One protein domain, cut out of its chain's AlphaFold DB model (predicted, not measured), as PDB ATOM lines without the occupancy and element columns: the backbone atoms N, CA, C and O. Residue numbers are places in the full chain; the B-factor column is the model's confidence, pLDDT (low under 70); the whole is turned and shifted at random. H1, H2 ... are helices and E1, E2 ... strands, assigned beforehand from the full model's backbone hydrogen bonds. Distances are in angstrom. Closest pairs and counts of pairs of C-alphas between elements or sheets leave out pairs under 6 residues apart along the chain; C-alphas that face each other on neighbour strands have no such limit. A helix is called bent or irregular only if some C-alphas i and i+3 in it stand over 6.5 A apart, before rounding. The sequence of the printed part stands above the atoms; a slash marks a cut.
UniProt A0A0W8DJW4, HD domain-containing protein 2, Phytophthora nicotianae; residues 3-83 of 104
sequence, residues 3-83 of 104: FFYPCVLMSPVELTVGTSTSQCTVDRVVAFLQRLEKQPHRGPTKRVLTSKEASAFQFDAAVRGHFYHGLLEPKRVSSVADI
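Overview. This is residues 3 to 83 of the 104 residues of the protein "HD domain-containing protein 2" of Phytophthora nicotianae (UniProt A0A0W8DJW4). Two short parallel strands side by side, E1 and E2, with helix H1 packed on E2, make one half of a stretched-out domain, and helix H2 stands at the other end, away from H1 and E1. After H2 a long tail with no named element, residues 65 to 83, first runs outward and then folds back past H2 toward the strands, while residues 18 to 24 stick out at the H1 end. The printed part has 81 residues with two named helices and two named strands, in the order E1, H1, E2, H2, and the sheet has the order E1, E2 and is parallel. The class is mixed, helices and strands, with under half of the residues in named elements: the helices hold 27 residues and the strands 8. The whole is only just loose, close to compact, with a radius of gyration of the C-alphas of 14.5 A, and it is elongated, with spans of 49 by 25 by 20 A.

Arrangement. The one sheet joins E1, residues 12 to 15, to E2, residues 39 to 42, as parallel neighbours, with 37 degrees between their N-to-C directions. The C-alphas of Pro 12 and Gln 39 face each other at 4.6 A, and those of Leu 15 and Arg 42 face each other at 5.0 A. Across this pair, N 15 and O 41 are 2.8 A apart and N 41 and O 13 are 2.9 A apart, both within hydrogen-bond range. H1, residues 23 to 35, comes between the two strands along the chain. E1, H1 and E2 form a strand-helix-strand unit, two parallel neighbour strands with a helix between them in the chain, and its crossover is right-handed. H1 and E2 have 4 pairs of C-alphas within 8 A; the closest C-alphas are those of Val 30 and Pro 40, 6.3 A apart, and the two centres are 10.3 A apart. H1 and E1 are near each other, with 6 pairs of C-alphas within 10 A. Residues 26 to 34 of H1 make its pairs of C-alphas within 10 A with the two strands. H2, residues 51 to 64, is apart from H1 and apart from E1, with no C-alpha within 8 A of either. In H1 and H2 every O i to N i+4 pair is within hydrogen-bond range.

Along the chain. E1 begins at C-alpha 12, at (99.634, 31.348, 28.885), and measures 9.9 A from first to last C-alpha. E2, also four residues, measures 10.3 A. H1, from Gln 23 to Arg 35, has 13 residues and measures 18.4 A; its first C-alpha is at (85.861, 36.752, 42.504). H2, from Ser 51 to Arg 64, is the longest helix with 14 residues and measures 19.8 A, ending at C-alpha 64, at (111.369, 40.629, 24.361). Neither helix is bent.

Size, cuts and confidence. The two C-alphas farthest apart are those of Ser 20 and Leu 71, at 49.5 A, while those of Phe 3 and Ile 83, the first and last printed, are 14.9 A apart. Residues 18 to 24, of which 23 and 24 belong to H1, stand free. The printed part has no cut. The link from H1 to E2 is tight, with 3 residues; those from E1 to H1, with 7, and from E2 to H2, with 8, are short, and no link is long. In residues 65 to 83 the C-alphas lie 9 to 24 A from the mean of the C-alphas. The mean pLDDT of the printed part is 82.2, and the model's confidence is low, under 70, in the 13 residues 71 to 83.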
ATOM      1  N   PHE A   3     100.376  25.993  34.748       93.19
ATOM      2  CA  PHE A   3     101.364  26.556  33.828       93.19
ATOM      3  C   PHE A   3     101.661  25.576  32.693       93.19
ATOM      4  O   PHE A   3     101.599  24.359  32.881       93.19
ATOM      5  N   PHE A   4     102.044  26.110  31.537       90.38
ATOM      6  CA  PHE A   4     102.589  25.317  30.440       90.38
ATOM      7  C   PHE A   4     104.109  25.231  30.570       90.38
ATOM      8  O   PHE A   4     104.767  26.223  30.878       90.38
ATOM      9  N   TYR A   5     104.674  24.043  30.360       86.31
ATOM     10  CA  TYR A   5     106.120  23.850  30.404       86.31
ATOM     11  C   TYR A   5     106.779  24.339  29.101       86.31
ATOM     12  O   TYR A   5     106.264  24.025  28.027       86.31
ATOM     13  N   PRO A   6     107.936  25.026  29.165       87.62
ATOM     14  CA  PRO A   6     108.601  25.548  30.365       87.62
ATOM     15  C   PRO A   6     107.939  26.839  30.883       87.62
ATOM     16  O   PRO A   6     107.780  27.811  30.147       87.62
ATOM     17  N   CYS A   7     107.603  26.876  32.178       88.12
ATOM     18  CA  CYS A   7     106.743  27.913  32.767       88.12
ATOM     19  C   CYS A   7     107.317  29.334  32.710       88.12
ATOM     20  O   CYS A   7     106.553  30.294  32.755       88.12
ATOM     21  N   VAL A   8     108.636  29.491  32.596       86.19
ATOM     22  CA  VAL A   8     109.284  30.806  32.482       86.19
ATOM     23  C   VAL A   8     109.030  31.416  31.101       86.19
ATOM     24  O   VAL A   8     108.665  32.583  31.017       86.19
ATOM     25  N   LEU A   9     109.125  30.612  30.038       85.06
ATOM     26  CA  LEU A   9     109.046  31.082  28.648       85.06
ATOM     27  C   LEU A   9     107.614  31.119  28.107       85.06
ATOM     28  O   LEU A   9     107.320  31.866  27.182       85.06
ATOM     29  N   MET A  10     106.716  30.299  28.653       88.94
ATOM     30  CA  MET A  10     105.323  30.260  28.206       88.94
ATOM     31  C   MET A  10     104.521  31.365  28.899       88.94
ATOM     32  O   MET A  10     104.436  31.389  30.129       88.94
ATOM     33  N   SER A  11     103.913  32.272  28.133       88.31
ATOM     34  CA  SER A  11     102.998  33.280  28.680       88.31
ATOM     35  C   SER A  11     101.636  32.728  29.138       88.31
ATOM     36  O   SER A  11     101.164  33.201  30.175       88.31
ATOM     37  N   PRO A  12     100.978  31.747  28.482       89.81
ATOM     38  CA  PRO A  12      99.634  31.348  28.885       89.81
ATOM     39  C   PRO A  12      99.618  30.625  30.234       89.81
ATOM     40  O   PRO A  12     100.498  29.820  30.541       89.81
ATOM     41  N   VAL A  13      98.574  30.878  31.027       92.06
ATOM     42  CA  VAL A  13      98.320  30.203  32.309       92.06
ATOM     43  C   VAL A  13      96.840  29.866  32.428       92.06
ATOM     44  O   VAL A  13      95.979  30.713  32.221       92.06
ATOM     45  N   GLU A  14      96.525  28.631  32.799       92.94
ATOM     46  CA  GLU A  14      95.145  28.204  33.010       92.94
ATOM     47  C   GLU A  14      94.686  28.440  34.447       92.94
ATOM     48  O   GLU A  14      95.285  27.953  35.417       92.94
ATOM     49  N   LEU A  15      93.560  29.135  34.578       93.50
ATOM     50  CA  LEU A  15      92.857  29.353  35.831       93.50
ATOM     51  C   LEU A  15      91.560  28.546  35.856       93.50
ATOM     52  O   LEU A  15      90.611  28.829  35.127       93.50
ATOM     53  N   THR A  16      91.518  27.542  36.729       92.25
ATOM     54  CA  THR A  16      90.292  26.824  37.087       92.25
ATOM     55  C   THR A  16      89.740  27.435  38.366       92.25
ATOM     56  O   THR A  16      90.417  27.416  39.394       92.25
ATOM     57  N   VAL A  17      88.532  27.989  38.288       91.38
ATOM     58  CA  VAL A  17      87.844  28.636  39.412       91.38
ATOM     59  C   VAL A  17      86.861  27.634  40.013       91.38
ATOM     60  O   VAL A  17      85.984  27.138  39.308       91.38
ATOM     61  N   GLY A  18      87.032  27.304  41.293       90.44
ATOM     62  CA  GLY A  18      86.102  26.437  42.018       90.44
ATOM     63  C   GLY A  18      84.838  27.189  42.439       90.44
ATOM     64  O   GLY A  18      84.839  28.415  42.520       90.44
ATOM     65  N   THR A  19      83.772  26.463  42.772       90.19
ATOM     66  CA  THR A  19      82.482  27.047  43.194       90.19
ATOM     67  C   THR A  19      82.590  27.929  44.441       90.19
ATOM     68  O   THR A  19      81.881  28.921  44.550       90.19
ATOM     69  N   SER A  20      83.506  27.609  45.356       93.56
ATOM     70  CA  SER A  20      83.764  28.388  46.578       93.56
ATOM     71  C   SER A  20      84.824  29.483  46.402       93.56
ATOM     72  O   SER A  20      85.180  30.155  47.367       93.56
ATOM     73  N   THR A  21      85.387  29.649  45.202       91.62
ATOM     74  CA  THR A  21      86.429  30.656  44.961       91.62
ATOM     75  C   THR A  21      85.783  32.022  44.756       91.62
ATOM     76  O   THR A  21      85.004  32.208  43.825       91.62
ATOM     77  N   SER A  22      86.117  32.989  45.614       91.94
ATOM     78  CA  SER A  22      85.593  34.351  45.488       91.94
ATOM     79  C   SER A  22      86.168  35.067  44.260       91.94
ATOM     80  O   SER A  22      87.335  34.870  43.912       91.94
ATOM     81  N   GLN A  23      85.384  35.956  43.640       89.31
ATOM     82  CA  GLN A  23      85.861  36.752  42.504       89.31
ATOM     83  C   GLN A  23      87.045  37.650  42.891       89.31
ATOM     84  O   GLN A  23      87.994  37.759  42.127       89.31
ATOM     85  N   CYS A  24      87.061  38.196  44.112       89.75
ATOM     86  CA  CYS A  24      88.186  38.993  44.608       89.75
ATOM     87  C   CYS A  24      89.507  38.202  44.592       89.75
ATOM     88  O   CYS A  24      90.553  38.731  44.218       89.75
ATOM     89  N   THR A  25      89.461  36.912  44.942       92.00
ATOM     90  CA  THR A  25      90.624  36.022  44.841       92.00
ATOM     91  C   THR A  25      91.062  35.842  43.388       92.00
ATOM     92  O   THR A  25      92.257  35.897  43.106       92.00
ATOM     93  N   VAL A  26      90.115  35.650  42.465       92.12
ATOM     94  CA  VAL A  26      90.408  35.521  41.028       92.12
ATOM     95  C   VAL A  26      91.062  36.795  40.495       92.12
ATOM     96  O   VAL A  26      92.112  36.705  39.863       92.12
ATOM     97  N   ASP A  27      90.508  37.963  40.817       91.25
ATOM     98  CA  ASP A  27      91.033  39.263  40.395       91.25
ATOM     99  C   ASP A  27      92.479  39.457  40.884       91.25
ATOM    100  O   ASP A  27      93.366  39.775  40.093       91.25
ATOM    101  N   ARG A  28      92.766  39.172  42.164       91.69
ATOM    102  CA  ARG A  28      94.135  39.253  42.710       91.69
ATOM    103  C   ARG A  28      95.110  38.319  41.996       91.69
ATOM    104  O   ARG A  28      96.233  38.719  41.695       91.69
ATOM    105  N   VAL A  29      94.693  37.085  41.705       93.31
ATOM    106  CA  VAL A  29      95.526  36.115  40.977       93.31
ATOM    107  C   VAL A  29      95.785  36.577  39.545       93.31
ATOM    108  O   VAL A  29      96.916  36.478  39.071       93.31
ATOM    109  N   VAL A  30      94.772  37.105  38.854       92.75
ATOM    110  CA  VAL A  30      94.934  37.643  37.498       92.75
ATOM    111  C   VAL A  30      95.896  38.830  37.499       92.75
ATOM    112  O   VAL A  30      96.828  38.836  36.697       92.75
ATOM    113  N   ALA A  31      95.733  39.779  38.425       91.31
ATOM    114  CA  ALA A  31      96.630  40.926  38.559       91.31
ATOM    115  C   ALA A  31      98.079  40.490  38.828       91.31
ATOM    116  O   ALA A  31      99.010  40.980  38.191       91.31
ATOM    117  N   PHE A  32      98.276  39.517  39.722       93.00
ATOM    118  CA  PHE A  32      99.596  38.946  39.987       93.00
ATOM    119  C   PHE A  32     100.219  38.316  38.737       93.00
ATOM    120  O   PHE A  32     101.373  38.587  38.416       93.00
ATOM    121  N   LEU A  33      99.455  37.511  37.996       92.56
ATOM    122  CA  LEU A  33      99.937  36.865  36.776       92.56
ATOM    123  C   LEU A  33     100.273  37.869  35.672       92.56
ATOM    124  O   LEU A  33     101.284  37.699  34.996       92.56
ATOM    125  N   GLN A  34      99.484  38.931  35.517       89.88
ATOM    126  CA  GLN A  34      99.776  39.998  34.559       89.88
ATOM    127  C   GLN A  34     101.082  40.730  34.896       89.88
ATOM    128  O   GLN A  34     101.855  41.020  33.988       89.88
ATOM    129  N   ARG A  35     101.386  40.951  36.186       89.94
ATOM    130  CA  ARG A  35     102.690  41.500  36.624       89.94
ATOM    131  C   ARG A  35     103.867  40.571  36.321       89.94
ATOM    132  O   ARG A  35     104.983  41.046  36.161       89.94
ATOM    133  N   LEU A  36     103.620  39.266  36.221       89.31
ATOM    134  CA  LEU A  36     104.590  38.268  35.757       89.31
ATOM    135  C   LEU A  36     104.589  38.092  34.229       89.31
ATOM    136  O   LEU A  36     105.127  37.105  33.726       89.31
ATOM    137  N   GLU A  37     103.939  39.004  33.499       87.81
ATOM    138  CA  GLU A  37     103.778  38.969  32.043       87.81
ATOM    139  C   GLU A  37     103.120  37.678  31.528       87.81
ATOM    140  O   GLU A  37     103.367  37.206  30.414       87.81
ATOM    141  N   LYS A  38     102.269  37.075  32.360       90.94
ATOM    142  CA  LYS A  38     101.477  35.903  32.001       90.94
ATOM    143  C   LYS A  38     100.111  36.309  31.468       90.94
ATOM    144  O   LYS A  38      99.560  37.353  31.810       90.94
ATOM    145  N   GLN A  39      99.548  35.427  30.651       90.31
ATOM    146  CA  GLN A  39      98.226  35.553  30.048       90.31
ATOM    147  C   GLN A  39      97.279  34.506  30.657       90.31
ATOM    148  O   GLN A  39      97.174  33.380  30.150       90.31
ATOM    149  N   PRO A  40      96.623  34.831  31.786       91.62
ATOM    150  CA  PRO A  40      95.642  33.946  32.391       91.62
ATOM    151  C   PRO A  40      94.401  33.781  31.506       91.62
ATOM    152  O   PRO A  40      93.849  34.757  31.007       91.62
ATOM    153  N   HIS A  41      93.917  32.548  31.369       89.75
ATOM    154  CA  HIS A  41      92.650  32.220  30.707       89.75
ATOM    155  C   HIS A  41      91.906  31.109  31.461       89.75
ATOM    156  O   HIS A  41      92.488  30.404  32.291       89.75
ATOM    157  N   ARG A  42      90.596  30.960  31.216       88.88
ATOM    158  CA  ARG A  42      89.784  29.947  31.908       88.88
ATOM    159  C   ARG A  42      90.172  28.532  31.488       88.88
ATOM    160  O   ARG A  42      90.156  28.200  30.303       88.88
ATOM    161  N   GLY A  43      90.431  27.701  32.493       87.12
ATOM    162  CA  GLY A  43      90.600  26.257  32.374       87.12
ATOM    163  C   GLY A  43      89.537  25.472  33.165       87.12
ATOM    164  O   GLY A  43      88.578  26.058  33.668       87.12
ATOM    165  N   PRO A  44      89.725  24.151  33.340       83.81
ATOM    166  CA  PRO A  44      90.839  23.377  32.802       83.81
ATOM    167  C   PRO A  44      90.663  23.167  31.298       83.81
ATOM    168  O   PRO A  44      89.576  22.819  30.834       83.81
ATOM    169  N   THR A  45      91.736  23.329  30.530       78.88
ATOM    170  CA  THR A  45      91.775  22.768  29.179       78.88
ATOM    171  C   THR A  45      92.666  21.530  29.213       78.88
ATOM    172  O   THR A  45      93.681  21.486  29.906       78.88
ATOM    173  N   LYS A  46      92.305  20.479  28.468       77.38
ATOM    174  CA  LYS A  46      93.191  19.316  28.277       77.38
ATOM    175  C   LYS A  46      94.298  19.606  27.251       77.38
ATOM    176  O   LYS A  46      94.931  18.680  26.752       77.38
ATOM    177  N   ARG A  47      94.501  20.875  26.878       77.44
ATOM    178  CA  ARG A  47      95.384  21.254  25.781       77.44
ATOM    179  C   ARG A  47      96.844  21.100  26.182       77.44
ATOM    180  O   ARG A  47      97.268  21.499  27.270       77.44
ATOM    181  N   VAL A  48      97.617  20.571  25.251       81.19
ATOM    182  CA  VAL A  48      99.076  20.567  25.274       81.19
ATOM    183  C   VAL A  48      99.527  21.478  24.138       81.19
ATOM    184  O   VAL A  48      98.956  21.412  23.050       81.19
ATOM    185  N   LEU A  49     100.499  22.356  24.395       80.88
ATOM    186  CA  LEU A  49     101.065  23.191  23.338       80.88
ATOM    187  C   LEU A  49     101.784  22.294  22.335       80.88
ATOM    188  O   LEU A  49     102.600  21.449  22.704       80.88
ATOM    189  N   THR A  50     101.492  22.494  21.060       84.38
ATOM    190  CA  THR A  50     102.260  21.900  19.973       84.38
ATOM    191  C   THR A  50     103.675  22.475  19.970       84.38
ATOM    192  O   THR A  50     103.916  23.601  20.415       84.38
ATOM    193  N   SER A  51     104.626  21.747  19.384       82.44
ATOM    194  CA  SER A  51     106.004  22.231  19.252       82.44
ATOM    195  C   SER A  51     106.091  23.573  18.515       82.44
ATOM    196  O   SER A  51     106.979  24.372  18.804       82.44
ATOM    197  N   LYS A  52     105.166  23.848  17.581       82.88
ATOM    198  CA  LYS A  52     105.101  25.118  16.843       82.88
ATOM    199  C   LYS A  52     104.710  26.281  17.755       82.88
ATOM    200  O   LYS A  52     105.362  27.317  17.712       82.88
ATOM    201  N   GLU A  53     103.687  26.098  18.583       82.44
ATOM    202  CA  GLU A  53     103.227  27.112  19.539       82.44
ATOM    203  C   GLU A  53     104.282  27.358  20.618       82.44
ATOM    204  O   GLU A  53     104.650  28.502  20.864       82.44
ATOM    205  N   ALA A  54     104.842  26.290  21.196       83.75
ATOM    206  CA  ALA A  54     105.912  26.407  22.184       83.75
ATOM    207  C   ALA A  54     107.135  27.141  21.607       83.75
ATOM    208  O   ALA A  54     107.661  28.049  22.245       83.75
ATOM    209  N   SER A  55     107.544  26.820  20.373       83.62
ATOM    210  CA  SER A  55     108.638  27.532  19.694       83.62
ATOM    211  C   SER A  55     108.329  29.020  19.506       83.62
ATOM    212  O   SER A  55     109.220  29.848  19.648       83.62
ATOM    213  N   ALA A  56     107.079  29.367  19.184       83.56
ATOM    214  CA  ALA A  56     106.670  30.755  18.995       83.56
ATOM    215  C   ALA A  56     106.741  31.554  20.301       83.56
ATOM    216  O   ALA A  56     107.290  32.650  20.309       83.56
ATOM    217  N   PHE A  57     106.276  30.979  21.414       83.81
ATOM    218  CA  PHE A  57     106.406  31.595  22.738       83.81
ATOM    219  C   PHE A  57     107.866  31.765  23.164       83.81
ATOM    220  O   PHE A  57     108.235  32.809  23.688       83.81
ATOM    221  N   GLN A  58     108.713  30.762  22.921       83.94
ATOM    222  CA  GLN A  58     110.146  30.860  23.216       83.94
ATOM    223  C   GLN A  58     110.819  31.953  22.388       83.94
ATOM    224  O   GLN A  58     111.645  32.698  22.911       83.94
ATOM    225  N   PHE A  59     110.456  32.056  21.109       84.06
ATOM    226  CA  PHE A  59     110.964  33.091  20.221       84.06
ATOM    227  C   PHE A  59     110.535  34.485  20.686       84.06
ATOM    228  O   PHE A  59     111.382  35.361  20.833       84.06
ATOM    229  N   ASP A  60     109.245  34.677  20.972       83.81
ATOM    230  CA  ASP A  60     108.715  35.939  21.493       83.81
ATOM    231  C   ASP A  60     109.414  36.344  22.800       83.81
ATOM    232  O   ASP A  60     109.919  37.460  22.918       83.81
ATOM    233  N   ALA A  61     109.564  35.404  23.741       83.38
ATOM    234  CA  ALA A  61     110.293  35.629  24.987       83.38
ATOM    235  C   ALA A  61     111.766  36.011  24.749       83.38
ATOM    236  O   ALA A  61     112.282  36.905  25.419       83.38
ATOM    237  N   ALA A  62     112.443  35.379  23.784       84.19
ATOM    238  CA  ALA A  62     113.825  35.707  23.434       84.19
ATOM    239  C   ALA A  62     113.954  37.098  22.795       84.19
ATOM    240  O   ALA A  62     114.905  37.819  23.097       84.19
ATOM    241  N   VAL A  63     113.003  37.498  21.943       83.38
ATOM    242  CA  VAL A  63     112.964  38.841  21.343       83.38
ATOM    243  C   VAL A  63     112.721  39.899  22.415       83.38
ATOM    244  O   VAL A  63     113.487  40.856  22.507       83.38
ATOM    245  N   ARG A  64     111.705  39.705  23.265       82.31
ATOM    246  CA  ARG A  64     111.369  40.629  24.361       82.31
ATOM    247  C   ARG A  64     112.483  40.730  25.404       82.31
ATOM    248  O   ARG A  64     112.727  41.808  25.928       82.31
ATOM    249  N   GLY A  65     113.169  39.623  25.680       82.50
ATOM    250  CA  GLY A  65     114.311  39.569  26.593       82.50
ATOM    251  C   GLY A  65     115.643  40.016  25.985       82.50
ATOM    252  O   GLY A  65     116.657  39.930  26.666       82.50
ATOM    253  N   HIS A  66     115.671  40.456  24.721       82.00
ATOM    254  CA  HIS A  66     116.895  40.830  23.994       82.00
ATOM    255  C   HIS A  66     117.961  39.715  23.898       82.00
ATOM    256  O   HIS A  66     119.141  39.988  23.685       82.00
ATOM    257  N   PHE A  67     117.547  38.450  23.999       82.19
ATOM    258  CA  PHE A  67     118.402  37.266  23.832       82.19
ATOM    259  C   PHE A  67     118.369  36.696  22.407       82.19
ATOM    260  O   PHE A  67     119.046  35.718  22.097       82.19
ATOM    261  N   TYR A  68     117.553  37.269  21.522       80.00
ATOM    262  CA  TYR A  68     117.499  36.860  20.126       80.00
ATOM    263  C   TYR A  68     118.642  37.493  19.318       80.00
ATOM    264  O   TYR A  68     118.720  38.710  19.173       80.00
ATOM    265  N   HIS A  69     119.511  36.652  18.747       76.56
ATOM    266  CA  HIS A  69     120.728  37.077  18.040       76.56
ATOM    267  C   HIS A  69     120.643  36.982  16.504       76.56
ATOM    268  O   HIS A  69     121.669  36.977  15.833       76.56
ATOM    269  N   GLY A  70     119.443  36.878  15.918       71.06
ATOM    270  CA  GLY A  70     119.279  36.934  14.456       71.06
ATOM    271  C   GLY A  70     119.634  35.655  13.685       71.06
ATOM    272  O   GLY A  70     119.530  35.642  12.465       71.06
ATOM    273  N   LEU A  71     120.034  34.577  14.367       64.44
ATOM    274  CA  LEU A  71     120.487  33.331  13.728       64.44
ATOM    275  C   LEU A  71     119.347  32.392  13.280       64.44
ATOM    276  O   LEU A  71     119.613  31.372  12.648       64.44
ATOM    277  N   LEU A  72     118.087  32.694  13.614       60.34
ATOM    278  CA  LEU A  72     116.930  31.844  13.312       60.34
ATOM    279  C   LEU A  72     115.753  32.690  12.833       60.34
ATOM    280  O   LEU A  72     115.162  33.400  13.637       60.34
ATOM    281  N   GLU A  73     115.369  32.563  11.561       60.06
ATOM    282  CA  GLU A  73     114.198  33.255  11.002       60.06
ATOM    283  C   GLU A  73     112.960  33.132  11.921       60.06
ATOM    284  O   GLU A  73     112.620  32.014  12.342       60.06
ATOM    285  N   PRO A  74     112.258  34.245  12.229       57.53
ATOM    286  CA  PRO A  74     111.060  34.213  13.054       57.53
ATOM    287  C   PRO A  74     110.034  33.261  12.443       57.53
ATOM    288  O   PRO A  74     109.513  33.501  11.349       57.53
ATOM    289  N   LYS A  75     109.677  32.193  13.163       59.84
ATOM    290  CA  LYS A  75     108.504  31.390  12.799       59.84
ATOM    291  C   LYS A  75     107.270  32.253  13.041       59.84
ATOM    292  O   LYS A  75     106.741  32.286  14.146       59.84
ATOM    293  N   ARG A  76     106.836  32.980  12.007       57.28
ATOM    294  CA  ARG A  76     105.642  33.833  12.046       57.28
ATOM    295  C   ARG A  76     104.433  32.961  12.374       57.28
ATOM    296  O   ARG A  76     104.015  32.133  11.564       57.28
ATOM    297  N   VAL A  77     103.893  33.125  13.573       55.47
ATOM    298  CA  VAL A  77     102.576  32.605  13.933       55.47
ATOM    299  C   VAL A  77     101.633  33.796  13.943       55.47
ATOM    300  O   VAL A  77     101.958  34.838  14.508       55.47
ATOM    301  N   SER A  78     100.499  33.657  13.263       51.28
ATOM    302  CA  SER A  78      99.388  34.597  13.353       51.28
ATOM    303  C   SER A  78      99.021  34.736  14.830       51.28
ATOM    304  O   SER A  78      98.643  33.736  15.420       51.28
ATOM    305  N   SER A  79      99.231  35.922  15.413       54.03
ATOM    306  CA  SER A  79      98.725  36.372  16.721       54.03
ATOM    307  C   SER A  79      98.728  35.339  17.868       54.03
ATOM    308  O   SER A  79      97.925  34.411  17.934       54.03
ATOM    309  N   VAL A  80      99.573  35.575  18.876       54.03
ATOM    310  CA  VAL A  80      99.620  34.775  20.115       54.03
ATOM    311  C   VAL A  80      98.261  34.689  20.831       54.03
ATOM    312  O   VAL A  80      97.964  33.678  21.468       54.03
ATOM    313  N   ALA A  81      97.416  35.714  20.685       53.09
ATOM    314  CA  ALA A  81      96.086  35.769  21.289       53.09
ATOM    315  C   ALA A  81      95.116  34.709  20.732       53.09
ATOM    316  O   ALA A  81      94.176  34.330  21.425       53.09
ATOM    317  N   ASP A  82      95.377  34.175  19.534       53.22
ATOM    318  CA  ASP A  82      94.539  33.153  18.892       53.22
ATOM    319  C   ASP A  82      95.006  31.723  19.196       53.22
ATOM    320  O   ASP A  82      94.393  30.742  18.768       53.22
ATOM    321  N   ILE A  83      96.102  31.579  19.949       60.06
ATOM    322  CA  ILE A  83      96.718  30.277  20.183       60.06
ATOM    323  C   ILE A  83      95.870  29.435  21.131       60.06
ATOM    324  O   ILE A  83      95.782  28.238  20.909       60.06
TER     325      ILE A  83